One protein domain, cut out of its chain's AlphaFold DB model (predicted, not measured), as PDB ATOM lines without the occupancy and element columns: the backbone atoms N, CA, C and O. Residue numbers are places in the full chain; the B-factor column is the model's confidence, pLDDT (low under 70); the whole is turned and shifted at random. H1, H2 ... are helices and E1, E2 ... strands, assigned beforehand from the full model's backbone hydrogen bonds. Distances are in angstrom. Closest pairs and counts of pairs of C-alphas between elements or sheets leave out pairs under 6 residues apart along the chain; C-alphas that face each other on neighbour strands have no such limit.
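Overview. This is residues 6 to 176 of the 280 residues of an uncharacterized protein of Methanobrevibacter millerae (UniProt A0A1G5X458). A six-stranded antiparallel sheet, strongly twisted and curled like part of a barrel, makes the middle of this domain, and a helix cluster caps each end: H3, H4 and H5 at one, H1, H6 and H7 at the other. The edge strands E1 and E4 come close at Met 28 and Ile 113, while H8 is off the sheet near H7. The printed part has 171 residues, of mixed class, with eight named helices and six named strands in the order H1 H2 E1 E2 E3 H3 H4 H5 E4 E5 E6 H6 H7 H8. The sheet's order is E1 E2 E3 E6 E5 E4; the whole is compact, with a radius of gyration of the C-alphas of 16.8 A and spans of 46 by 33 by 26 A.

Arrangement. H1, residues 6 to 14, and H2, residues 16 to 19, precede E1, residues 23 to 28, E2, residues 31 to 40, and E3, residues 44 to 52. These strands form a meander, each the antiparallel neighbour of the one before, with N 26 and O 33 at 2.9 A and N 48 and O 36 at 2.8 A. H3, residues 53 to 61, touches H4, residues 68 to 77, at Ile 56 and Glu 69, their closest C-alphas, 4.6 A apart. H5, residues 90 to 99, touches H4, closest C-alphas Ala 97 and Ile 76, 5.3 A, at a steep tilt of 56 degrees. E4, residues 108 to 113, E5, residues 116 to 125, and E6, residues 129 to 137, form a second meander, with N 118 and O 111 at 2.8 A and N 133 and O 121 at 2.8 A. E6 is antiparallel to E3, with N 49 and O 132 at 3.0 A. H6, residues 138 to 143, is about perpendicular to H7, residues 152 to 161, at 74 degrees, and they touch, closest C-alphas Ile 141 and Glu 153, 4.4 A. H7 touches H1, closest C-alphas Ile 160 and Ser 12, 5.5 A. H3, H4, H5 and H7 make two layers with the sheet, that is, helices on one face of a sheet. H4 and H7 are apart. H8, residues 169 to 174, is not on the sheet. Every O i to N i+4 pair is within hydrogen-bond range in H1, H3, H4, H5, H6, H7 and H8; H2 is too short for one.

Along the chain. H1 begins at C-alpha 6, (112.680, 206.685, 159.973). E2, E5 and E6 each span 26.3 A, E3 26.2 A, E1 16.0 A and E4 14.9 A. H5 and H7 each span 14.3 A and H4 14.1 A. H8 ends at C-alpha 174, (141.436, 207.944, 157.149).

Size, cuts and confidence. The C-alphas farthest apart, of Ser 99 and Asp 175, are 48.6 A apart. The printed part has no cut, and the link from H4 to H5 is long. Mean pLDDT of the printed part is 80.4; residues 162 to 176 are among those under 70.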
ATOM      1  N   GLU A   6     113.522 207.876 160.029       92.44
ATOM      2  CA  GLU A   6     112.680 206.685 159.973       92.44
ATOM      3  C   GLU A   6     113.456 205.477 159.442       92.44
ATOM      4  O   GLU A   6     113.406 204.410 160.048       92.44
ATOM      5  N   GLU A   7     114.248 205.657 158.382       91.12
ATOM      6  CA  GLU A   7     115.100 204.597 157.835       91.12
ATOM      7  C   GLU A   7     116.165 204.143 158.838       91.12
ATOM      8  O   GLU A   7     116.354 202.942 159.028       91.12
ATOM      9  N   LEU A   8     116.828 205.082 159.526       91.06
ATOM     10  CA  LEU A   8     117.807 204.759 160.571       91.06
ATOM     11  C   LEU A   8     117.171 203.947 161.696       91.06
ATOM     12  O   LEU A   8     117.715 202.925 162.121       91.06
ATOM     13  N   ARG A   9     115.998 204.378 162.163       93.06
ATOM     14  CA  ARG A   9     115.249 203.678 163.203       93.06
ATOM     15  C   ARG A   9     114.863 202.271 162.761       93.06
ATOM     16  O   ARG A   9     115.080 201.327 163.519       93.06
ATOM     17  N   GLN A  10     114.288 202.137 161.569       92.56
ATOM     18  CA  GLN A  10     113.810 200.862 161.048       92.56
ATOM     19  C   GLN A  10     114.965 199.864 160.916       92.56
ATOM     20  O   GLN A  10     114.912 198.792 161.519       92.56
ATOM     21  N   ARG A  11     116.066 200.270 160.267       90.19
ATOM     22  CA  ARG A  11     117.277 199.443 160.136       90.19
ATOM     23  C   ARG A  11     117.858 199.039 161.486       90.19
ATOM     24  O   ARG A  11     118.233 197.887 161.684       90.19
ATOM     25  N   SER A  12     117.899 199.965 162.444       88.69
ATOM     26  CA  SER A  12     118.411 199.672 163.788       88.69
ATOM     27  C   SER A  12     117.567 198.618 164.504       88.69
ATOM     28  O   SER A  12     118.099 197.743 165.184       88.69
ATOM     29  N   LEU A  13     116.240 198.706 164.379       88.38
ATOM     30  CA  LEU A  13     115.311 197.765 165.003       88.38
ATOM     31  C   LEU A  13     115.365 196.380 164.350       88.38
ATOM     32  O   LEU A  13     115.310 195.385 165.073       88.38
ATOM     33  N   GLU A  14     115.519 196.314 163.030       88.38
ATOM     34  CA  GLU A  14     115.707 195.066 162.279       88.38
ATOM     35  C   GLU A  14     117.041 194.395 162.640       88.38
ATOM     36  O   GLU A  14     117.079 193.205 162.954       88.38
ATOM     37  N   ASN A  15     118.118 195.179 162.743       83.88
ATOM     38  CA  ASN A  15     119.462 194.706 163.102       83.88
ATOM     39  C   ASN A  15     119.729 194.684 164.616       83.88
ATOM     40  O   ASN A  15     120.875 194.552 165.057       83.88
ATOM     41  N   ARG A  16     118.683 194.798 165.443       82.38
ATOM     42  CA  ARG A  16     118.793 195.016 166.894       82.38
ATOM     43  C   ARG A  16     119.688 194.005 167.602       82.38
ATOM     44  O   ARG A  16     120.411 194.386 168.521       82.38
ATOM     45  N   SER A  17     119.598 192.733 167.226       77.75
ATOM     46  CA  SER A  17     120.371 191.657 167.856       77.75
ATOM     47  C   SER A  17     121.864 191.744 167.527       77.75
ATOM     48  O   SER A  17     122.673 191.529 168.427       77.75
ATOM     49  N   LYS A  18     122.220 192.113 166.284       79.06
ATOM     50  CA  LYS A  18     123.614 192.358 165.861       79.06
ATOM     51  C   LYS A  18     124.157 193.585 166.600       79.06
ATOM     52  O   LYS A  18     125.168 193.489 167.283       79.06
ATOM     53  N   LEU A  19     123.404 194.687 166.577       79.00
ATOM     54  CA  LEU A  19     123.810 195.952 167.192       79.00
ATOM     55  C   LEU A  19     123.991 195.860 168.710       79.00
ATOM     56  O   LEU A  19     124.965 196.384 169.225       79.00
ATOM     57  N   LYS A  20     123.105 195.177 169.452       73.81
ATOM     58  CA  LYS A  20     123.143 195.123 170.933       73.81
ATOM     59  C   LYS A  20     124.390 194.470 171.554       73.81
ATOM     60  O   LYS A  20     124.528 194.470 172.777       73.81
ATOM     61  N   ASN A  21     125.278 193.912 170.744       64.81
ATOM     62  CA  ASN A  21     126.544 193.336 171.191       64.81
ATOM     63  C   ASN A  21     127.745 193.908 170.435       64.81
ATOM     64  O   ASN A  21     128.868 193.473 170.669       64.81
ATOM     65  N   SER A  22     127.520 194.888 169.559       71.25
ATOM     66  CA  SER A  22     128.591 195.589 168.871       71.25
ATOM     67  C   SER A  22     129.332 196.488 169.854       71.25
ATOM     68  O   SER A  22     128.724 197.285 170.584       71.25
ATOM     69  N   TYR A  23     130.651 196.346 169.839       76.25
ATOM     70  CA  TYR A  23     131.577 197.277 170.456       76.25
ATOM     71  C   TYR A  23     132.075 198.254 169.400       76.25
ATOM     72  O   TYR A  23     132.201 197.902 168.229       76.25
ATOM     73  N   PHE A  24     132.338 199.483 169.818       74.88
ATOM     74  CA  PHE A  24     132.954 200.488 168.972       74.88
ATOM     75  C   PHE A  24     133.881 201.375 169.799       74.88
ATOM     76  O   PHE A  24     133.687 201.568 171.003       74.88
ATOM     77  N   HIS A  25     134.901 201.886 169.126       78.38
ATOM     78  CA  HIS A  25     135.968 202.671 169.722       78.38
ATOM     79  C   HIS A  25     135.627 204.158 169.645       78.38
ATOM     80  O   HIS A  25     135.272 204.660 168.578       78.38
ATOM     81  N   ILE A  26     135.738 204.863 170.768       76.81
ATOM     82  CA  ILE A  26     135.595 206.317 170.830       76.81
ATOM     83  C   ILE A  26     136.964 206.919 171.159       76.81
ATOM     84  O   ILE A  26     137.417 206.759 172.297       76.81
ATOM     85  N   PRO A  27     137.616 207.618 170.214       68.56
ATOM     86  CA  PRO A  27     138.840 208.353 170.499       68.56
ATOM     87  C   PRO A  27     138.535 209.625 171.301       68.56
ATOM     88  O   PRO A  27     137.601 210.370 171.002       68.56
ATOM     89  N   MET A  28     139.344 209.878 172.323       69.31
ATOM     90  CA  MET A  28     139.274 211.038 173.206       69.31
ATOM     91  C   MET A  28     140.691 211.470 173.584       69.31
ATOM     92  O   MET A  28     141.300 210.902 174.493       69.31
ATOM     93  N   GLY A  29     141.211 212.477 172.879       65.81
ATOM     94  CA  GLY A  29     142.637 212.801 172.938       65.81
ATOM     95  C   GLY A  29     143.462 211.598 172.483       65.81
ATOM     96  O   GLY A  29     143.147 210.994 171.459       65.81
ATOM     97  N   ASP A  30     144.442 211.209 173.293       62.50
ATOM     98  CA  ASP A  30     145.355 210.093 173.004       62.50
ATOM     99  C   ASP A  30     144.820 208.724 173.462       62.50
ATOM    100  O   ASP A  30     145.485 207.697 173.325       62.50
ATOM    101  N   ILE A  31     143.602 208.682 174.013       67.00
ATOM    102  CA  ILE A  31     142.995 207.474 174.584       67.00
ATOM    103  C   ILE A  31     141.803 207.052 173.732       67.00
ATOM    104  O   ILE A  31     141.024 207.883 173.269       67.00
ATOM    105  N   SER A  32     141.608 205.745 173.579       74.31
ATOM    106  CA  SER A  32     140.408 205.180 172.966       74.31
ATOM    107  C   SER A  32     139.600 204.385 173.986       74.31
ATOM    108  O   SER A  32     140.151 203.597 174.756       74.31
ATOM    109  N   TYR A  33     138.282 204.585 173.991       80.81
ATOM    110  CA  TYR A  33     137.361 203.897 174.889       80.81
ATOM    111  C   TYR A  33     136.430 202.964 174.122       80.81
ATOM    112  O   TYR A  33     135.676 203.401 173.255       80.81
ATOM    113  N   ASP A  34     136.393 201.700 174.539       83.81
ATOM    114  CA  ASP A  34     135.441 200.733 173.985       83.81
ATOM    115  C   ASP A  34     134.068 200.905 174.626       83.81
ATOM    116  O   ASP A  34     133.903 200.677 175.834       83.81
ATOM    117  N   PHE A  35     133.085 201.285 173.816       87.94
ATOM    118  CA  PHE A  35     131.684 201.371 174.198       87.94
ATOM    119  C   PHE A  35     130.876 200.274 173.522       87.94
ATOM    120  O   PHE A  35     131.126 199.888 172.388       87.94
ATOM    121  N   GLN A  36     129.862 199.796 174.233       86.56
ATOM    122  CA  GLN A  36     128.913 198.815 173.732       86.56
ATOM    123  C   GLN A  36     127.573 199.491 173.452       86.56
ATOM    124  O   GLN A  36     127.059 200.225 174.304       86.56
ATOM    125  N   ILE A  37     126.938 199.173 172.326       86.88
ATOM    126  CA  ILE A  37     125.511 199.458 172.151       86.88
ATOM    127  C   ILE A  37     124.732 198.485 173.041       86.88
ATOM    128  O   ILE A  37     124.690 197.293 172.782       86.88
ATOM    129  N   THR A  38     124.082 198.971 174.097       85.81
ATOM    130  CA  THR A  38     123.317 198.114 175.027       85.81
ATOM    131  C   THR A  38     121.808 198.221 174.854       85.81
ATOM    132  O   THR A  38     121.047 197.386 175.355       85.81
ATOM    133  N   GLY A  39     121.340 199.219 174.109       88.06
ATOM    134  CA  GLY A  39     119.928 199.391 173.814       88.06
ATOM    135  C   GLY A  39     119.704 199.953 172.424       88.06
ATOM    136  O   GLY A  39     120.321 200.926 172.026       88.06
ATOM    137  N   VAL A  40     118.747 199.363 171.721       90.81
ATOM    138  CA  VAL A  40     118.158 199.943 170.516       90.81
ATOM    139  C   VAL A  40     116.682 200.143 170.821       90.81
ATOM    140  O   VAL A  40     115.977 199.170 171.140       90.81
ATOM    141  N   GLY A  41     116.263 201.406 170.847       89.25
ATOM    142  CA  GLY A  41     114.904 201.842 171.140       89.25
ATOM    143  C   GLY A  41     114.223 202.462 169.922       89.25
ATOM    144  O   GLY A  41     114.802 202.554 168.844       89.25
ATOM    145  N   LYS A  42     112.974 202.906 170.109       90.00
ATOM    146  CA  LYS A  42     112.193 203.581 169.056       90.00
ATOM    147  C   LYS A  42     112.645 205.020 168.793       90.00
ATOM    148  O   LYS A  42     112.375 205.541 167.722       90.00
ATOM    149  N   GLN A  43     113.270 205.667 169.773       91.06
ATOM    150  CA  GLN A  43     113.668 207.080 169.694       91.06
ATOM    151  C   GLN A  43     115.189 207.264 169.670       91.06
ATOM    152  O   GLN A  43     115.680 208.205 169.053       91.06
ATOM    153  N   ALA A  44     115.921 206.359 170.321       93.56
ATOM    154  CA  ALA A  44     117.347 206.502 170.552       93.56
ATOM    155  C   ALA A  44     118.057 205.147 170.635       93.56
ATOM    156  O   ALA A  44     117.437 204.110 170.924       93.56
ATOM    157  N   ILE A  45     119.372 205.201 170.450       92.50
ATOM    158  CA  ILE A  45     120.320 204.133 170.759       92.50
ATOM    159  C   ILE A  45     120.980 204.450 172.103       92.50
ATOM    160  O   ILE A  45     121.325 205.592 172.391       92.50
ATOM    161  N   LEU A  46     121.118 203.431 172.946       94.06
ATOM    162  CA  LEU A  46     121.786 203.493 174.239       94.06
ATOM    163  C   LEU A  46     123.161 202.844 174.121       94.06
ATOM    164  O   LEU A  46     123.255 201.642 173.856       94.06
ATOM    165  N   ILE A  47     124.199 203.619 174.408       93.56
ATOM    166  CA  ILE A  47     125.581 203.147 174.485       93.56
ATOM    167  C   ILE A  47     126.044 203.126 175.940       93.56
ATOM    168  O   ILE A  47     125.540 203.884 176.774       93.56
ATOM    169  N   SER A  48     126.977 202.238 176.276       92.31
ATOM    170  CA  SER A  48     127.528 202.181 177.627       92.31
ATOM    171  C   SER A  48     128.927 201.597 177.713       92.31
ATOM    172  O   SER A  48     129.279 200.725 176.923       92.31
ATOM    173  N   LYS A  49     129.650 201.994 178.761       92.62
ATOM    174  CA  LYS A  49     130.934 201.420 179.167       92.62
ATOM    175  C   LYS A  49     130.955 201.198 180.678       92.62
ATOM    176  O   LYS A  49     130.356 201.966 181.435       92.62
ATOM    177  N   TYR A  50     131.621 200.133 181.115       89.44
ATOM    178  CA  TYR A  50     131.950 199.927 182.522       89.44
ATOM    179  C   TYR A  50     133.363 200.436 182.791       89.44
ATOM    180  O   TYR A  50     134.273 200.129 182.031       89.44
ATOM    181  N   PHE A  51     133.517 201.175 183.883       90.31
ATOM    182  CA  PHE A  51     134.796 201.649 184.397       90.31
ATOM    183  C   PHE A  51     135.046 200.983 185.742       90.31
ATOM    184  O   PHE A  51     134.256 201.161 186.679       90.31
ATOM    185  N   PHE A  52     136.097 200.174 185.844       89.06
ATOM    186  CA  PHE A  52     136.452 199.540 187.109       89.06
ATOM    187  C   PHE A  52     137.167 200.537 188.026       89.06
ATOM    188  O   PHE A  52     137.933 201.380 187.569       89.06
ATOM    189  N   TYR A  53     136.931 200.466 189.340       83.44
ATOM    190  CA  TYR A  53     137.496 201.451 190.279       83.44
ATOM    191  C   TYR A  53     139.026 201.512 190.230       83.44
ATOM    192  O   TYR A  53     139.608 202.587 190.304       83.44
ATOM    193  N   ASN A  54     139.672 200.360 190.078       80.94
ATOM    194  CA  ASN A  54     141.113 200.229 189.894       80.94
ATOM    195  C   ASN A  54     141.604 200.876 188.590       80.94
ATOM    196  O   ASN A  54     142.642 201.526 188.612       80.94
ATOM    197  N   GLU A  55     140.855 200.756 187.494       85.31
ATOM    198  CA  GLU A  55     141.189 201.415 186.223       85.31
ATOM    199  C   GLU A  55     141.020 202.928 186.316       85.31
ATOM    200  O   GLU A  55     141.865 203.656 185.818       85.31
ATOM    201  N   ILE A  56     139.986 203.404 187.020       88.88
ATOM    202  CA  ILE A  56     139.779 204.838 187.258       88.88
ATOM    203  C   ILE A  56     140.978 205.440 187.990       88.88
ATOM    204  O   ILE A  56     141.511 206.465 187.573       88.88
ATOM    205  N   ILE A  57     141.417 204.798 189.075       87.38
ATOM    206  CA  ILE A  57     142.599 205.255 189.810       87.38
ATOM    207  C   ILE A  57     143.841 205.216 188.925       87.38
ATOM    208  O   ILE A  57     144.594 206.187 188.906       87.38
ATOM    209  N   LYS A  58     144.051 204.109 188.204       84.62
ATOM    210  CA  LYS A  58     145.217 203.942 187.341       84.62
ATOM    211  C   LYS A  58     145.257 205.017 186.251       84.62
ATOM    212  O   LYS A  58     146.240 205.731 186.166       84.62
ATOM    213  N   GLY A  59     144.167 205.210 185.508       82.31
ATOM    214  CA  GLY A  59     144.099 206.200 184.433       82.31
ATOM    215  C   GLY A  59     144.395 207.620 184.916       82.31
ATOM    216  O   GLY A  59     145.124 208.348 184.255       82.31
ATOM    217  N   ILE A  60     143.907 208.009 186.099       84.81
ATOM    218  CA  ILE A  60     144.231 209.324 186.675       84.81
ATOM    219  C   ILE A  60     145.723 209.434 187.015       84.81
ATOM    220  O   ILE A  60     146.325 210.469 186.740       84.81
ATOM    221  N   LYS A  61     146.323 208.385 187.594       81.56
ATOM    222  CA  LYS A  61     147.761 208.351 187.915       81.56
ATOM    223  C   LYS A  61     148.639 208.390 186.668       81.56
ATOM    224  O   LYS A  61     149.668 209.053 186.686       81.56
ATOM    225  N   ASP A  62     148.180 207.764 185.592       79.56
ATOM    226  CA  ASP A  62     148.850 207.737 184.290       79.56
ATOM    227  C   ASP A  62     148.695 209.069 183.520       79.56
ATOM    228  O   ASP A  62     149.139 209.188 182.384       79.56
ATOM    229  N   GLY A  63     148.077 210.094 184.124       72.25
ATOM    230  CA  GLY A  63     147.975 211.435 183.548       72.25
ATOM    231  C   GLY A  63     146.678 211.718 182.788       72.25
ATOM    232  O   GLY A  63     146.514 212.835 182.290       72.25
ATOM    233  N   ASN A  64     145.703 210.797 182.774       70.81
ATOM    234  CA  ASN A  64     144.418 210.946 182.063       70.81
ATOM    235  C   ASN A  64     143.435 211.861 182.816       70.81
ATOM    236  O   ASN A  64     142.281 211.526 183.094       70.81
ATOM    237  N   SER A  65     143.897 213.064 183.140       67.56
ATOM    238  CA  SER A  65     143.211 214.047 183.983       67.56
ATOM    239  C   SER A  65     141.975 214.667 183.321       67.56
ATOM    240  O   SER A  65     141.156 215.275 184.008       67.56
ATOM    241  N   ASN A  66     141.829 214.501 182.002       68.19
ATOM    242  CA  ASN A  66     140.715 215.018 181.198       68.19
ATOM    243  C   ASN A  66     139.790 213.904 180.663       68.19
ATOM    244  O   ASN A  66     138.861 214.186 179.907       68.19
ATOM    245  N   GLY A  67     140.054 212.645 181.030       81.56
ATOM    246  CA  GLY A  67     139.294 211.477 180.589       81.56
ATOM    247  C   GLY A  67     138.031 211.211 181.408       81.56
ATOM    248  O   GLY A  67     137.659 211.957 182.323       81.56
ATOM    249  N   PHE A  68     137.376 210.089 181.104       90.38
ATOM    250  CA  PHE A  68     136.218 209.631 181.870       90.38
ATOM    251  C   PHE A  68     136.576 209.369 183.334       90.38
ATOM    252  O   PHE A  68     135.760 209.625 184.214       90.38
ATOM    253  N   GLU A  69     137.783 208.886 183.611       91.00
ATOM    254  CA  GLU A  69     138.253 208.516 184.940       91.00
ATOM    255  C   GLU A  69     138.210 209.708 185.895       91.00
ATOM    256  O   GLU A  69     137.579 209.634 186.954       91.00
ATOM    257  N   ALA A  70     138.815 210.828 185.493       88.31
ATOM    258  CA  ALA A  70     138.834 212.054 186.278       88.31
ATOM    259  C   ALA A  70     137.423 212.619 186.482       88.31
ATOM    260  O   ALA A  70     137.055 212.976 187.604       88.31
ATOM    261  N   ALA A  71     136.594 212.632 185.432       90.00
ATOM    262  CA  ALA A  71     135.218 213.113 185.519       90.00
ATOM    263  C   ALA A  71     134.346 212.234 186.438       90.00
ATOM    264  O   ALA A  71     133.583 212.745 187.260       90.00
ATOM    265  N   ILE A  72     134.488 210.908 186.352       92.88
ATOM    266  CA  ILE A  72     133.793 209.951 187.221       92.88
ATOM    267  C   ILE A  72     134.246 210.132 188.671       92.88
ATOM    268  O   ILE A  72     133.401 210.198 189.566       92.88
ATOM    269  N   GLN A  73     135.557 210.235 188.920       91.81
ATOM    270  CA  GLN A  73     136.075 210.455 190.268       91.81
ATOM    271  C   GLN A  73     135.554 211.770 190.850       91.81
ATOM    272  O   GLN A  73     135.060 211.767 191.977       91.81
ATOM    273  N   GLN A  74     135.577 212.857 190.075       89.56
ATOM    274  CA  GLN A  74     135.048 214.148 190.508       89.56
ATOM    275  C   GLN A  74     133.583 214.031 190.937       89.56
ATOM    276  O   GLN A  74     133.238 214.474 192.027       89.56
ATOM    277  N   ILE A  75     132.738 213.371 190.141       91.50
ATOM    278  CA  ILE A  75     131.323 213.182 190.486       91.50
ATOM    279  C   ILE A  75     131.144 212.348 191.759       91.50
ATOM    280  O   ILE A  75     130.248 212.627 192.549       91.50
ATOM    281  N   ILE A  76     131.963 211.321 191.982       91.25
ATOM    282  CA  ILE A  76     131.864 210.492 193.193       91.25
ATOM    283  C   ILE A  76     132.264 211.277 194.440       91.25
ATOM    284  O   ILE A  76     131.661 211.114 195.502       91.25
ATOM    285  N   VAL A  77     133.315 212.078 194.317       87.69
ATOM    286  CA  VAL A  77     133.956 212.765 195.433       87.69
ATOM    287  C   VAL A  77     133.202 214.023 195.822       87.69
ATOM    288  O   VAL A  77     132.908 214.226 197.000       87.69
ATOM    289  N   ASP A  78     132.909 214.853 194.832       82.56
ATOM    290  CA  ASP A  78     132.147 216.074 194.980       82.56
ATOM    291  C   ASP A  78     131.387 216.358 193.674       82.56
ATOM    292  O   ASP A  78     131.905 217.043 192.780       82.56
ATOM    293  N   PRO A  79     130.138 215.870 193.571       72.06
ATOM    294  CA  PRO A  79     129.296 216.119 192.411       72.06
ATOM    295  C   PRO A  79     129.036 217.610 192.148       72.06
ATOM    296  O   PRO A  79     128.691 217.981 191.030       72.06
ATOM    297  N   SER A  80     129.188 218.469 193.166       70.06
ATOM    298  CA  SER A  80     129.002 219.916 193.028       70.06
ATOM    299  C   SER A  80     130.208 220.632 192.411       70.06
ATOM    300  O   SER A  80     130.098 221.804 192.066       70.06
ATOM    301  N   GLY A  81     131.344 219.940 192.243       68.81
ATOM    302  CA  GLY A  81     132.551 220.484 191.613       68.81
ATOM    303  C   GLY A  81     133.298 221.526 192.452       68.81
ATOM    304  O   GLY A  81     134.241 222.141 191.960       68.81
ATOM    305  N   ASN A  82     132.908 221.727 193.712       66.94
ATOM    306  CA  ASN A  82     133.463 222.761 194.584       66.94
ATOM    307  C   ASN A  82     134.824 222.373 195.179       66.94
ATOM    308  O   ASN A  82     135.588 223.237 195.611       66.94
ATOM    309  N   LYS A  83     135.143 221.076 195.215       68.38
ATOM    310  CA  LYS A  83     136.417 220.539 195.689       68.38
ATOM    311  C   LYS A  83     136.967 219.514 194.703       68.38
ATOM    312  O   LYS A  83     136.336 218.493 194.432       68.38
ATOM    313  N   LYS A  84     138.198 219.747 194.245       67.25
ATOM    314  CA  LYS A  84     139.033 218.701 193.647       67.25
ATOM    315  C   LYS A  84     139.721 217.954 194.781       67.25
ATOM    316  O   LYS A  84     140.693 218.439 195.348       67.25
ATOM    317  N   VAL A  85     139.177 216.801 195.150       75.50
ATOM    318  CA  VAL A  85     139.837 215.872 196.072       75.50
ATOM    319  C   VAL A  85     140.176 214.626 195.274       75.50
ATOM    320  O   VAL A  85     139.287 213.968 194.742       75.50
ATOM    321  N   MET A  86     141.469 214.332 195.171       81.19
ATOM    322  CA  MET A  86     141.939 213.129 194.503       81.19
ATOM    323  C   MET A  86     141.852 211.958 195.483       81.19
ATOM    324  O   MET A  86     142.364 212.028 196.598       81.19
ATOM    325  N   ILE A  87     141.173 210.891 195.077       84.62
ATOM    326  CA  ILE A  87     141.198 209.608 195.771       84.62
ATOM    327  C   ILE A  87     142.172 208.718 195.025       84.62
ATOM    328  O   ILE A  87     142.011 208.500 193.830       84.62
ATOM    329  N   GLU A  88     143.136 208.156 195.743       86.19
ATOM    330  CA  GLU A  88     144.111 207.223 195.177       86.19
ATOM    331  C   GLU A  88     143.818 205.759 195.515       86.19
ATOM    332  O   GLU A  88     144.433 204.856 194.954       86.19
ATOM    333  N   ASN A  89     142.891 205.502 196.442       88.06
ATOM    334  CA  ASN A  89     142.535 204.154 196.860       88.06
ATOM    335  C   ASN A  89     141.236 203.689 196.166       88.06
ATOM    336  O   ASN A  89     140.167 204.254 196.427       88.06
ATOM    337  N   PRO A  90     141.269 202.621 195.342       86.38
ATOM    338  CA  PRO A  90     140.075 202.106 194.666       86.38
ATOM    339  C   PRO A  90     138.944 201.693 195.621       86.38
ATOM    340  O   PRO A  90     137.767 201.859 195.297       86.38
ATOM    341  N   ASN A  91     139.277 201.171 196.808       86.25
ATOM    342  CA  ASN A  91     138.282 200.775 197.808       86.25
ATOM    343  C   ASN A  91     137.596 201.990 198.429       86.25
ATOM    344  O   ASN A  91     136.389 201.953 198.662       86.25
ATOM    345  N   GLU A  92     138.333 203.073 198.659       90.38
ATOM    346  CA  GLU A  92     137.742 204.320 199.140       90.38
ATOM    347  C   GLU A  92     136.793 204.911 198.091       90.38
ATOM    348  O   GLU A  92     135.646 205.235 198.407       90.38
ATOM    349  N   LEU A  93     137.227 204.967 196.825       90.75
ATOM    350  CA  LEU A  93     136.407 205.453 195.716       90.75
ATOM    351  C   LEU A  93     135.106 204.648 195.590       90.75
ATOM    352  O   LEU A  93     134.016 205.214 195.471       90.75
ATOM    353  N   LYS A  94     135.209 203.319 195.692       90.69
ATOM    354  CA  LYS A  94     134.064 202.407 195.739       90.69
ATOM    355  C   LYS A  94     133.119 202.723 196.895       90.69
ATOM    356  O   LYS A  94     131.913 202.807 196.672       90.69
ATOM    357  N   LEU A  95     133.631 202.856 198.120       89.31
ATOM    358  CA  LEU A  95     132.801 203.109 199.302       89.31
ATOM    359  C   LEU A  95     132.004 204.408 199.148       89.31
ATOM    360  O   LEU A  95     130.801 204.407 199.408       89.31
ATOM    361  N   ARG A  96     132.637 205.474 198.642       91.06
ATOM    362  CA  ARG A  96     131.957 206.749 198.365       91.06
ATOM    363  C   ARG A  96     130.921 206.638 197.248       91.06
ATOM    364  O   ARG A  96     129.805 207.133 197.384       91.06
ATOM    365  N   ALA A  97     131.249 205.944 196.159       90.69
ATOM    366  CA  ALA A  97     130.304 205.735 195.066       90.69
ATOM    367  C   ALA A  97     129.061 204.959 195.532       90.69
ATOM    368  O   ALA A  97     127.937 205.278 195.149       90.69
ATOM    369  N   MET A  98     129.259 203.944 196.375       88.31
ATOM    370  CA  MET A  98     128.180 203.123 196.919       88.31
ATOM    371  C   MET A  98     127.326 203.887 197.937       88.31
ATOM    372  O   MET A  98     126.103 203.759 197.896       88.31
ATOM    373  N   SER A  99     127.937 204.697 198.808       89.25
ATOM    374  CA  SER A  99     127.204 205.493 199.802       89.25
ATOM    375  C   SER A  99     126.370 206.607 199.167       89.25
ATOM    376  O   SER A  99     125.284 206.903 199.656       89.25
ATOM    377  N   ASN A 100     126.821 207.166 198.038       87.31
ATOM    378  CA  ASN A 100     126.118 208.224 197.308       87.31
ATOM    379  C   ASN A 100     125.508 207.755 195.972       87.31
ATOM    380  O   ASN A 100     125.332 208.537 195.036       87.31
ATOM    381  N   LYS A 101     125.163 206.467 195.856       87.75
ATOM    382  CA  LYS A 101     124.742 205.844 194.589       87.75
ATOM    383  C   LYS A 101     123.610 206.575 193.868       87.75
ATOM    384  O   LYS A 101     123.600 206.591 192.642       87.75
ATOM    385  N   ASN A 102     122.639 207.122 194.596       87.56
ATOM    386  CA  ASN A 102     121.511 207.823 193.983       87.56
ATOM    387  C   ASN A 102     121.866 209.265 193.612       87.56
ATOM    388  O   ASN A 102     121.459 209.716 192.546       87.56
ATOM    389  N   GLY A 103     122.652 209.954 194.446       88.12
ATOM    390  CA  GLY A 103     123.069 211.329 194.184       88.12
ATOM    391  C   GLY A 103     123.954 211.418 192.949       88.12
ATOM    392  O   GLY A 103     123.674 212.193 192.051       88.12
ATOM    393  N   ILE A 104     124.956 210.547 192.810       90.19
ATOM    394  CA  ILE A 104     125.898 210.634 191.680       90.19
ATOM    395  C   ILE A 104     125.255 210.373 190.307       90.19
ATOM    396  O   ILE A 104     125.790 210.784 189.283       90.19
ATOM    397  N   LYS A 105     124.083 209.724 190.259       90.31
ATOM    398  CA  LYS A 105     123.343 209.469 189.011       90.31
ATOM    399  C   LYS A 105     122.657 210.703 188.434       90.31
ATOM    400  O   LYS A 105     122.285 210.681 187.262       90.31
ATOM    401  N   THR A 106     122.448 211.744 189.238       90.00
ATOM    402  CA  THR A 106     121.799 212.978 188.779       90.00
ATOM    403  C   THR A 106     122.769 213.921 188.080       90.00
ATOM    404  O   THR A 106     122.323 214.869 187.439       90.00
ATOM    405  N   TYR A 107     124.076 213.672 188.189       90.31
ATOM    406  CA  TYR A 107     125.105 214.545 187.641       90.31
ATOM    407  C   TYR A 107     125.578 214.047 186.274       90.31
ATOM    408  O   TYR A 107     125.833 212.848 186.105       90.31
ATOM    409  N   PRO A 108     125.688 214.949 185.287       91.75
ATOM    410  CA  PRO A 108     126.235 214.603 183.992       91.75
ATOM    411  C   PRO A 108     127.760 214.472 184.055       91.75
ATOM    412  O   PRO A 108     128.444 215.268 184.695       91.75
ATOM    413  N   ILE A 109     128.286 213.495 183.327       91.94
ATOM    414  CA  ILE A 109     129.700 213.385 182.977       91.94
ATOM    415  C   ILE A 109     129.879 214.119 181.650       91.94
ATOM    416  O   ILE A 109     129.452 213.625 180.605       91.94
ATOM    417  N   MET A 110     130.465 215.312 181.708       87.75
ATOM    418  CA  MET A 110     130.733 216.123 180.523       87.75
ATOM    419  C   MET A 110     132.094 215.745 179.949       87.75
ATOM    420  O   MET A 110     133.102 215.877 180.640       87.75
ATOM    421  N   VAL A 111     132.122 215.289 178.699       85.44
ATOM    422  CA  VAL A 111     133.359 214.924 177.993       85.44
ATOM    423  C   VAL A 111     133.356 215.466 176.572       85.44
ATOM    424  O   VAL A 111     132.299 215.609 175.957       85.44
ATOM    425  N   GLN A 112     134.547 215.748 176.055       80.94
ATOM    426  CA  GLN A 112     134.760 216.165 174.675       80.94
ATOM    427  C   GLN A 112     135.126 214.941 173.826       80.94
ATOM    428  O   GLN A 112     136.049 214.208 174.176       80.94
ATOM    429  N   ILE A 113     134.413 214.725 172.721       79.69
ATOM    430  CA  ILE A 113     134.705 213.684 171.725       79.69
ATOM    431  C   ILE A 113     134.708 214.362 170.354       79.69
ATOM    432  O   ILE A 113     133.686 214.898 169.912       79.69
ATOM    433  N   GLY A 114     135.873 214.385 169.703       73.88
ATOM    434  CA  GLY A 114     136.094 215.225 168.528       73.88
ATOM    435  C   GLY A 114     135.774 216.693 168.836       73.88
ATOM    436  O   GLY A 114     136.224 217.248 169.842       73.88
ATOM    437  N   ASN A 115     134.935 217.308 168.005       72.75
ATOM    438  CA  ASN A 115     134.510 218.700 168.174       72.75
ATOM    439  C   ASN A 115     133.241 218.863 169.024       72.75
ATOM    440  O   ASN A 115     132.823 219.991 169.287       72.75
ATOM    441  N   ASN A 116     132.650 217.766 169.506       78.44
ATOM    442  CA  ASN A 116     131.386 217.793 170.234       78.44
ATOM    443  C   ASN A 116     131.566 217.521 171.727       78.44
ATOM    444  O   ASN A 116     132.361 216.678 172.149       78.44
ATOM    445  N   GLN A 117     130.748 218.200 172.526       85.69
ATOM    446  CA  GLN A 117     130.641 217.953 173.955       85.69
ATOM    447  C   GLN A 117     129.443 217.040 174.232       85.69
ATOM    448  O   GLN A 117     128.313 217.340 173.846       85.69
ATOM    449  N   TYR A 118     129.676 215.944 174.949       89.88
ATOM    450  CA  TYR A 118     128.654 214.955 175.275       89.88
ATOM    451  C   TYR A 118     128.383 214.902 176.776       89.88
ATOM    452  O   TYR A 118     129.285 215.030 177.604       89.88
ATOM    453  N   SER A 119     127.112 214.680 177.118       93.88
ATOM    454  CA  SER A 119     126.616 214.610 178.493       93.88
ATOM    455  C   SER A 119     126.237 213.172 178.852       93.88
ATOM    456  O   SER A 119     125.091 212.742 178.701       93.88
ATOM    457  N   PHE A 120     127.221 212.402 179.306       95.44
ATOM    458  CA  PHE A 120     127.013 211.032 179.769       95.44
ATOM    459  C   PHE A 120     126.394 211.015 181.170       95.44
ATOM    460  O   PHE A 120     126.415 212.000 181.904       95.44
ATOM    461  N   ARG A 121     125.844 209.872 181.578       94.44
ATOM    462  CA  ARG A 121     125.291 209.671 182.925       94.44
ATOM    463  C   ARG A 121     125.830 208.409 183.563       94.44
ATOM    464  O   ARG A 121     126.108 207.425 182.880       94.44
ATOM    465  N   ILE A 122     125.869 208.386 184.891       94.56
ATOM    466  CA  ILE A 122     126.059 207.140 185.632       94.56
ATOM    467  C   ILE A 122     124.753 206.333 185.562       94.56
ATOM    468  O   ILE A 122     123.751 206.664 186.190       94.56
ATOM    469  N   GLY A 123     124.750 205.246 184.793       90.31
ATOM    470  CA  GLY A 123     123.622 204.316 184.711       90.31
ATOM    471  C   GLY A 123     123.592 203.324 185.876       90.31
ATOM    472  O   GLY A 123     122.525 202.951 186.377       90.31
ATOM    473  N   GLY A 124     124.768 202.920 186.364       91.12
ATOM    474  CA  GLY A 124     124.909 201.873 187.373       91.12
ATOM    475  C   GLY A 124     126.117 202.076 188.277       91.12
ATOM    476  O   GLY A 124     127.162 202.535 187.837       91.12
ATOM    477  N   VAL A 125     125.961 201.691 189.541       90.56
ATOM    478  CA  VAL A 125     127.035 201.666 190.540       90.56
ATOM    479  C   VAL A 125     127.031 200.272 191.141       90.56
ATOM    480  O   VAL A 125     126.025 199.862 191.744       90.56
ATOM    481  N   GLY A 126     128.099 199.527 190.882       84.69
ATOM    482  CA  GLY A 126     128.291 198.155 191.326       84.69
ATOM    483  C   GLY A 126     129.468 198.038 192.287       84.69
ATOM    484  O   GLY A 126     130.262 198.954 192.445       84.69
ATOM    485  N   GLY A 127     129.623 196.871 192.912       78.50
ATOM    486  CA  GLY A 127     130.702 196.644 193.881       78.50
ATOM    487  C   GLY A 127     132.119 196.601 193.291       78.50
ATOM    488  O   GLY A 127     133.070 196.513 194.066       78.50
ATOM    489  N   LYS A 128     132.258 196.624 191.958       82.38
ATOM    490  CA  LYS A 128     133.542 196.575 191.234       82.38
ATOM    491  C   LYS A 128     133.711 197.695 190.202       82.38
ATOM    492  O   LYS A 128     134.841 198.046 189.880       82.38
ATOM    493  N   SER A 129     132.615 198.231 189.675       90.12
ATOM    494  CA  SER A 129     132.642 199.146 188.538       90.12
ATOM    495  C   SER A 129     131.451 200.094 188.522       90.12
ATOM    496  O   SER A 129     130.411 199.852 189.148       90.12
ATOM    497  N   ILE A 130     131.608 201.169 187.757       90.69
ATOM    498  CA  ILE A 130     130.569 202.142 187.440       90.69
ATOM    499  C   ILE A 130     130.209 201.997 185.970       90.69
ATOM    500  O   ILE A 130     131.078 201.944 185.106       90.69
ATOM    501  N   LYS A 131     128.909 201.931 185.684       94.31
ATOM    502  CA  LYS A 131     128.389 201.919 184.320       94.31
ATOM    503  C   LYS A 131     128.064 203.342 183.900       94.31
ATOM    504  O   LYS A 131     127.177 203.956 184.495       94.31
ATOM    505  N   VAL A 132     128.715 203.816 182.851       95.88
ATOM    506  CA  VAL A 132     128.431 205.094 182.197       95.88
ATOM    507  C   VAL A 132     127.579 204.840 180.959       95.88
ATOM    508  O   VAL A 132     127.782 203.845 180.263       95.88
ATOM    509  N   ILE A 133     126.586 205.694 180.720       95.56
ATOM    510  CA  ILE A 133     125.608 205.548 179.640       95.56
ATOM    511  C   ILE A 133     125.357 206.869 178.910       95.56
ATOM    512  O   ILE A 133     125.432 207.937 179.518       95.56
ATOM    513  N   LEU A 134     124.979 206.779 177.637       96.12
ATOM    514  CA  LEU A 134     124.469 207.897 176.842       96.12
ATOM    515  C   LEU A 134     123.356 207.408 175.910       96.12
ATOM    516  O   LEU A 134     123.443 206.316 175.349       96.12
ATOM    517  N   PHE A 135     122.312 208.223 175.767       94.69
ATOM    518  CA  PHE A 135     121.260 208.031 174.772       94.69
ATOM    519  C   PHE A 135     121.501 208.996 173.617       94.69
ATOM    520  O   PHE A 135     121.620 210.195 173.854       94.69
ATOM    521  N   ILE A 136     121.540 208.478 172.395       93.88
ATOM    522  CA  ILE A 136     121.738 209.269 171.177       93.88
ATOM    523  C   ILE A 136     120.486 209.113 170.318       93.88
ATOM    524  O   ILE A 136     120.108 207.991 169.964       93.88
ATOM    525  N   ASN A 137     119.796 210.221 170.036       94.75
ATOM    526  CA  ASN A 137     118.528 210.178 169.311       94.75
ATOM    527  C   ASN A 137     118.766 209.978 167.817       94.75
ATOM    528  O   ASN A 137     119.686 210.555 167.244       94.75
ATOM    529  N   TYR A 138     117.861 209.266 167.142       92.19
ATOM    530  CA  TYR A 138     117.944 209.123 165.682       92.19
ATOM    531  C   TYR A 138     117.873 210.461 164.940       92.19
ATOM    532  O   TYR A 138     118.401 210.573 163.841       92.19
ATOM    533  N   GLN A 139     117.237 211.478 165.532       92.25
ATOM    534  CA  GLN A 139     117.244 212.832 164.979       92.25
ATOM    535  C   GLN A 139     118.654 213.422 164.929       92.25
ATOM    536  O   GLN A 139     118.999 214.051 163.936       92.25
ATOM    537  N   ASP A 140     119.454 213.200 165.969       91.06
ATOM    538  CA  ASP A 140     120.820 213.716 166.061       91.06
ATOM    539  C   ASP A 140     121.730 212.939 165.096       91.06
ATOM    540  O   ASP A 140     122.455 213.542 164.308       91.06
ATOM    541  N   ILE A 141     121.560 211.611 165.030       90.88
ATOM    542  CA  ILE A 141     122.237 210.734 164.055       90.88
ATOM    543  C   ILE A 141     121.939 211.162 162.610       90.88
ATOM    544  O   ILE A 141     122.838 211.226 161.773       90.88
ATOM    545  N   ALA A 142     120.680 211.478 162.297       88.50
ATOM    546  CA  ALA A 142     120.278 211.893 160.954       88.50
ATOM    547  C   ALA A 142     120.801 213.289 160.579       88.50
ATOM    548  O   ALA A 142     121.140 213.520 159.420       88.50
ATOM    549  N   LYS A 143     120.843 214.216 161.546       84.94
ATOM    550  CA  LYS A 143     121.316 215.596 161.352       84.94
ATOM    551  C   LYS A 143     122.830 215.699 161.226       84.94
ATOM    552  O   LYS A 143     123.311 216.715 160.729       84.94
ATOM    553  N   ASN A 144     123.565 214.696 161.700       78.62
ATOM    554  CA  ASN A 144     125.012 214.709 161.650       78.62
ATOM    555  C   ASN A 144     125.510 214.894 160.211       78.62
ATOM    556  O   ASN A 144     125.128 214.160 159.292       78.62
ATOM    557  N   SER A 145     126.342 215.917 160.025       59.97
ATOM    558  CA  SER A 145     126.983 216.186 158.747       59.97
ATOM    559  C   SER A 145     128.126 215.203 158.532       59.97
ATOM    560  O   SER A 145     128.959 215.057 159.422       59.97
ATOM    561  N   GLU A 146     128.252 214.659 157.321       58.75
ATOM    562  CA  GLU A 146     129.354 213.779 156.868       58.75
ATOM    563  C   GLU A 146     130.767 214.413 156.978       58.75
ATOM    564  O   GLU A 146     131.741 213.842 156.509       58.75
ATOM    565  N   LYS A 147     130.890 215.615 157.555       54.50
ATOM    566  CA  LYS A 147     132.153 216.309 157.833       54.50
ATOM    567  C   LYS A 147     132.689 216.055 159.245       54.50
ATOM    568  O   LYS A 147     133.855 216.339 159.487       54.50
ATOM    569  N   ASP A 148     131.863 215.563 160.172       62.53
ATOM    570  CA  ASP A 148     132.269 215.304 161.560       62.53
ATOM    571  C   ASP A 148     132.376 213.804 161.839       62.53
ATOM    572  O   ASP A 148     131.595 213.190 162.575       62.53
ATOM    573  N   ASN A 149     133.385 213.228 161.200       65.81
ATOM    574  CA  ASN A 149     133.671 211.798 161.156       65.81
ATOM    575  C   ASN A 149     134.030 211.186 162.520       65.81
ATOM    576  O   ASN A 149     134.073 209.965 162.656       65.81
ATOM    577  N   PHE A 150     134.276 212.021 163.533       68.12
ATOM    578  CA  PHE A 150     134.643 211.595 164.887       68.12
ATOM    579  C   PHE A 150     133.489 211.711 165.890       68.12
ATOM    580  O   PHE A 150     133.641 211.339 167.053       68.12
ATOM    581  N   SER A 151     132.332 212.215 165.457       82.31
ATOM    582  CA  SER A 151     131.130 212.278 166.287       82.31
ATOM    583  C   SER A 151     130.539 210.889 166.556       82.31
ATOM    584  O   SER A 151     130.608 209.973 165.732       82.31
ATOM    585  N   LEU A 152     129.892 210.733 167.712       87.88
ATOM    586  CA  LEU A 152     129.195 209.492 168.061       87.88
ATOM    587  C   LEU A 152     128.044 209.194 167.104       87.88
ATOM    588  O   LEU A 152     127.765 208.038 166.793       87.88
ATOM    589  N   GLU A 153     127.385 210.243 166.629       89.94
ATOM    590  CA  GLU A 153     126.326 210.180 165.639       89.94
ATOM    591  C   GLU A 153     126.820 209.561 164.332       89.94
ATOM    592  O   GLU A 153     126.159 208.660 163.814       89.94
ATOM    593  N   PHE A 154     127.983 209.992 163.830       85.06
ATOM    594  CA  PHE A 154     128.588 209.430 162.624       85.06
ATOM    595  C   PHE A 154     128.899 207.940 162.800       85.06
ATOM    596  O   PHE A 154     128.447 207.109 162.011       85.06
ATOM    597  N   ILE A 155     129.602 207.585 163.882       83.38
ATOM    598  CA  ILE A 155     130.000 206.196 164.161       83.38
ATOM    599  C   ILE A 155     128.767 205.287 164.258       83.38
ATOM    600  O   ILE A 155     128.728 204.201 163.677       83.38
ATOM    601  N   LEU A 156     127.722 205.737 164.963       87.62
ATOM    602  CA  LEU A 156     126.473 204.988 165.072       87.62
ATOM    603  C   LEU A 156     125.748 204.863 163.733       87.62
ATOM    604  O   LEU A 156     125.194 203.805 163.448       87.62
ATOM    605  N   LYS A 157     125.743 205.914 162.910       87.50
ATOM    606  CA  LYS A 157     125.129 205.879 161.579       87.50
ATOM    607  C   LYS A 157     125.753 204.785 160.716       87.50
ATOM    608  O   LYS A 157     125.016 203.990 160.134       87.50
ATOM    609  N   GLU A 158     127.079 204.693 160.709       82.81
ATOM    610  CA  GLU A 158     127.814 203.668 159.963       82.81
ATOM    611  C   GLU A 158     127.518 202.251 160.473       82.81
ATOM    612  O   GLU A 158     127.221 201.355 159.679       82.81
ATOM    613  N   LEU A 159     127.480 202.066 161.798       82.56
ATOM    614  CA  LEU A 159     127.098 200.793 162.422       82.56
ATOM    615  C   LEU A 159     125.686 200.337 162.023       82.56
ATOM    616  O   LEU A 159     125.459 199.154 161.775       82.56
ATOM    617  N   ILE A 160     124.724 201.262 161.953       86.19
ATOM    618  CA  ILE A 160     123.326 200.967 161.592       86.19
ATOM    619  C   ILE A 160     123.193 200.581 160.118       86.19
ATOM    620  O   ILE A 160     122.380 199.716 159.778       86.19
ATOM    621  N   ILE A 161     123.948 201.244 159.237       82.44
ATOM    622  CA  ILE A 161     123.883 201.024 157.787       82.44
ATOM    623  C   ILE A 161     124.314 199.605 157.418       82.44
ATOM    624  O   ILE A 161     123.847 199.089 156.404       82.44
ATOM    625  N   GLY A 162     125.110 198.947 158.262       64.12
ATOM    626  CA  GLY A 162     125.522 197.570 158.031       64.12
ATOM    627  C   GLY A 162     126.612 197.445 156.972       64.12
ATOM    628  O   GLY A 162     126.776 196.365 156.416       64.12
ATOM    629  N   ASN A 163     127.388 198.511 156.732       52.84
ATOM    630  CA  ASN A 163     128.794 198.303 156.381       52.84
ATOM    631  C   ASN A 163     129.336 197.371 157.472       52.84
ATOM    632  O   ASN A 163     129.124 197.683 158.643       52.84
ATOM    633  N   ASP A 164     129.888 196.200 157.142       39.81
ATOM    634  CA  ASP A 164     130.405 195.299 158.173       39.81
ATOM    635  C   ASP A 164     131.433 196.060 159.009       39.81
ATOM    636  O   ASP A 164     132.550 196.328 158.585       39.81
ATOM    637  N   VAL A 165     131.017 196.462 160.206       41.00
ATOM    638  CA  VAL A 165     131.891 197.068 161.203       41.00
ATOM    639  C   VAL A 165     132.488 195.934 162.030       41.00
ATOM    640  O   VAL A 165     132.449 195.942 163.255       41.00
ATOM    641  N   GLU A 166     133.015 194.910 161.362       40.22
ATOM    642  CA  GLU A 166     134.258 194.339 161.854       40.22
ATOM    643  C   GLU A 166     135.330 195.331 161.415       40.22
ATOM    644  O   GLU A 166     135.696 195.390 160.251       40.22
ATOM    645  N   TYR A 167     135.760 196.188 162.343       40.88
ATOM    646  CA  TYR A 167     136.948 197.041 162.217       40.88
ATOM    647  C   TYR A 167     136.970 198.165 161.146       40.88
ATOM    648  O   TYR A 167     137.716 199.125 161.329       40.88
ATOM    649  N   ASP A 168     136.135 198.151 160.102       39.41
ATOM    650  CA  ASP A 168     136.463 198.852 158.841       39.41
ATOM    651  C   ASP A 168     135.890 200.282 158.654       39.41
ATOM    652  O   ASP A 168     136.178 200.953 157.659       39.41
ATOM    653  N   VAL A 169     135.102 200.812 159.603       39.66
ATOM    654  CA  VAL A 169     134.655 202.229 159.541       39.66
ATOM    655  C   VAL A 169     135.844 203.178 159.697       39.66
ATOM    656  O   VAL A 169     135.873 204.238 159.080       39.66
ATOM    657  N   PHE A 170     136.870 202.788 160.456       39.59
ATOM    658  CA  PHE A 170     138.060 203.617 160.648       39.59
ATOM    659  C   PHE A 170     139.023 203.606 159.452       39.59
ATOM    660  O   PHE A 170     139.757 204.580 159.283       39.59
ATOM    661  N   ASP A 171     138.965 202.586 158.590       40.28
ATOM    662  CA  ASP A 171     139.729 202.548 157.338       40.28
ATOM    663  C   ASP A 171     139.162 203.537 156.310       40.28
ATOM    664  O   ASP A 171     139.918 204.279 155.693       40.28
ATOM    665  N   ARG A 172     137.830 203.648 156.190       33.75
ATOM    666  CA  ARG A 172     137.193 204.627 155.278       33.75
ATOM    667  C   ARG A 172     137.311 206.075 155.760       33.75
ATOM    668  O   ARG A 172     137.191 207.001 154.962       33.75
ATOM    669  N   LEU A 173     137.516 206.284 157.061       36.69
ATOM    670  CA  LEU A 173     137.617 207.615 157.661       36.69
ATOM    671  C   LEU A 173     139.020 208.230 157.595       36.69
ATOM    672  O   LEU A 173     139.145 209.436 157.804       36.69
ATOM    673  N   ARG A 174     140.061 207.439 157.299       37.06
ATOM    674  CA  ARG A 174     141.436 207.944 157.149       37.06
ATOM    675  C   ARG A 174     141.718 208.581 155.793       37.06
ATOM    676  O   ARG A 174     142.536 209.495 155.740       37.06
ATOM    677  N   ASP A 175     141.013 208.173 154.742       33.53
ATOM    678  CA  ASP A 175     141.268 208.661 153.380       33.53
ATOM    679  C   ASP A 175     140.855 210.131 153.157       33.53
ATOM    680  O   ASP A 175     141.252 210.734 152.165       33.53
ATOM    681  N   ASN A 176     140.108 210.751 154.084       27.09
ATOM    682  CA  ASN A 176     139.579 212.116 153.924       27.09
ATOM    683  C   ASN A 176     140.200 213.184 154.847       27.09
ATOM    684  O   ASN A 176     139.687 214.301 154.922       27.09
TER     685      ASN A 176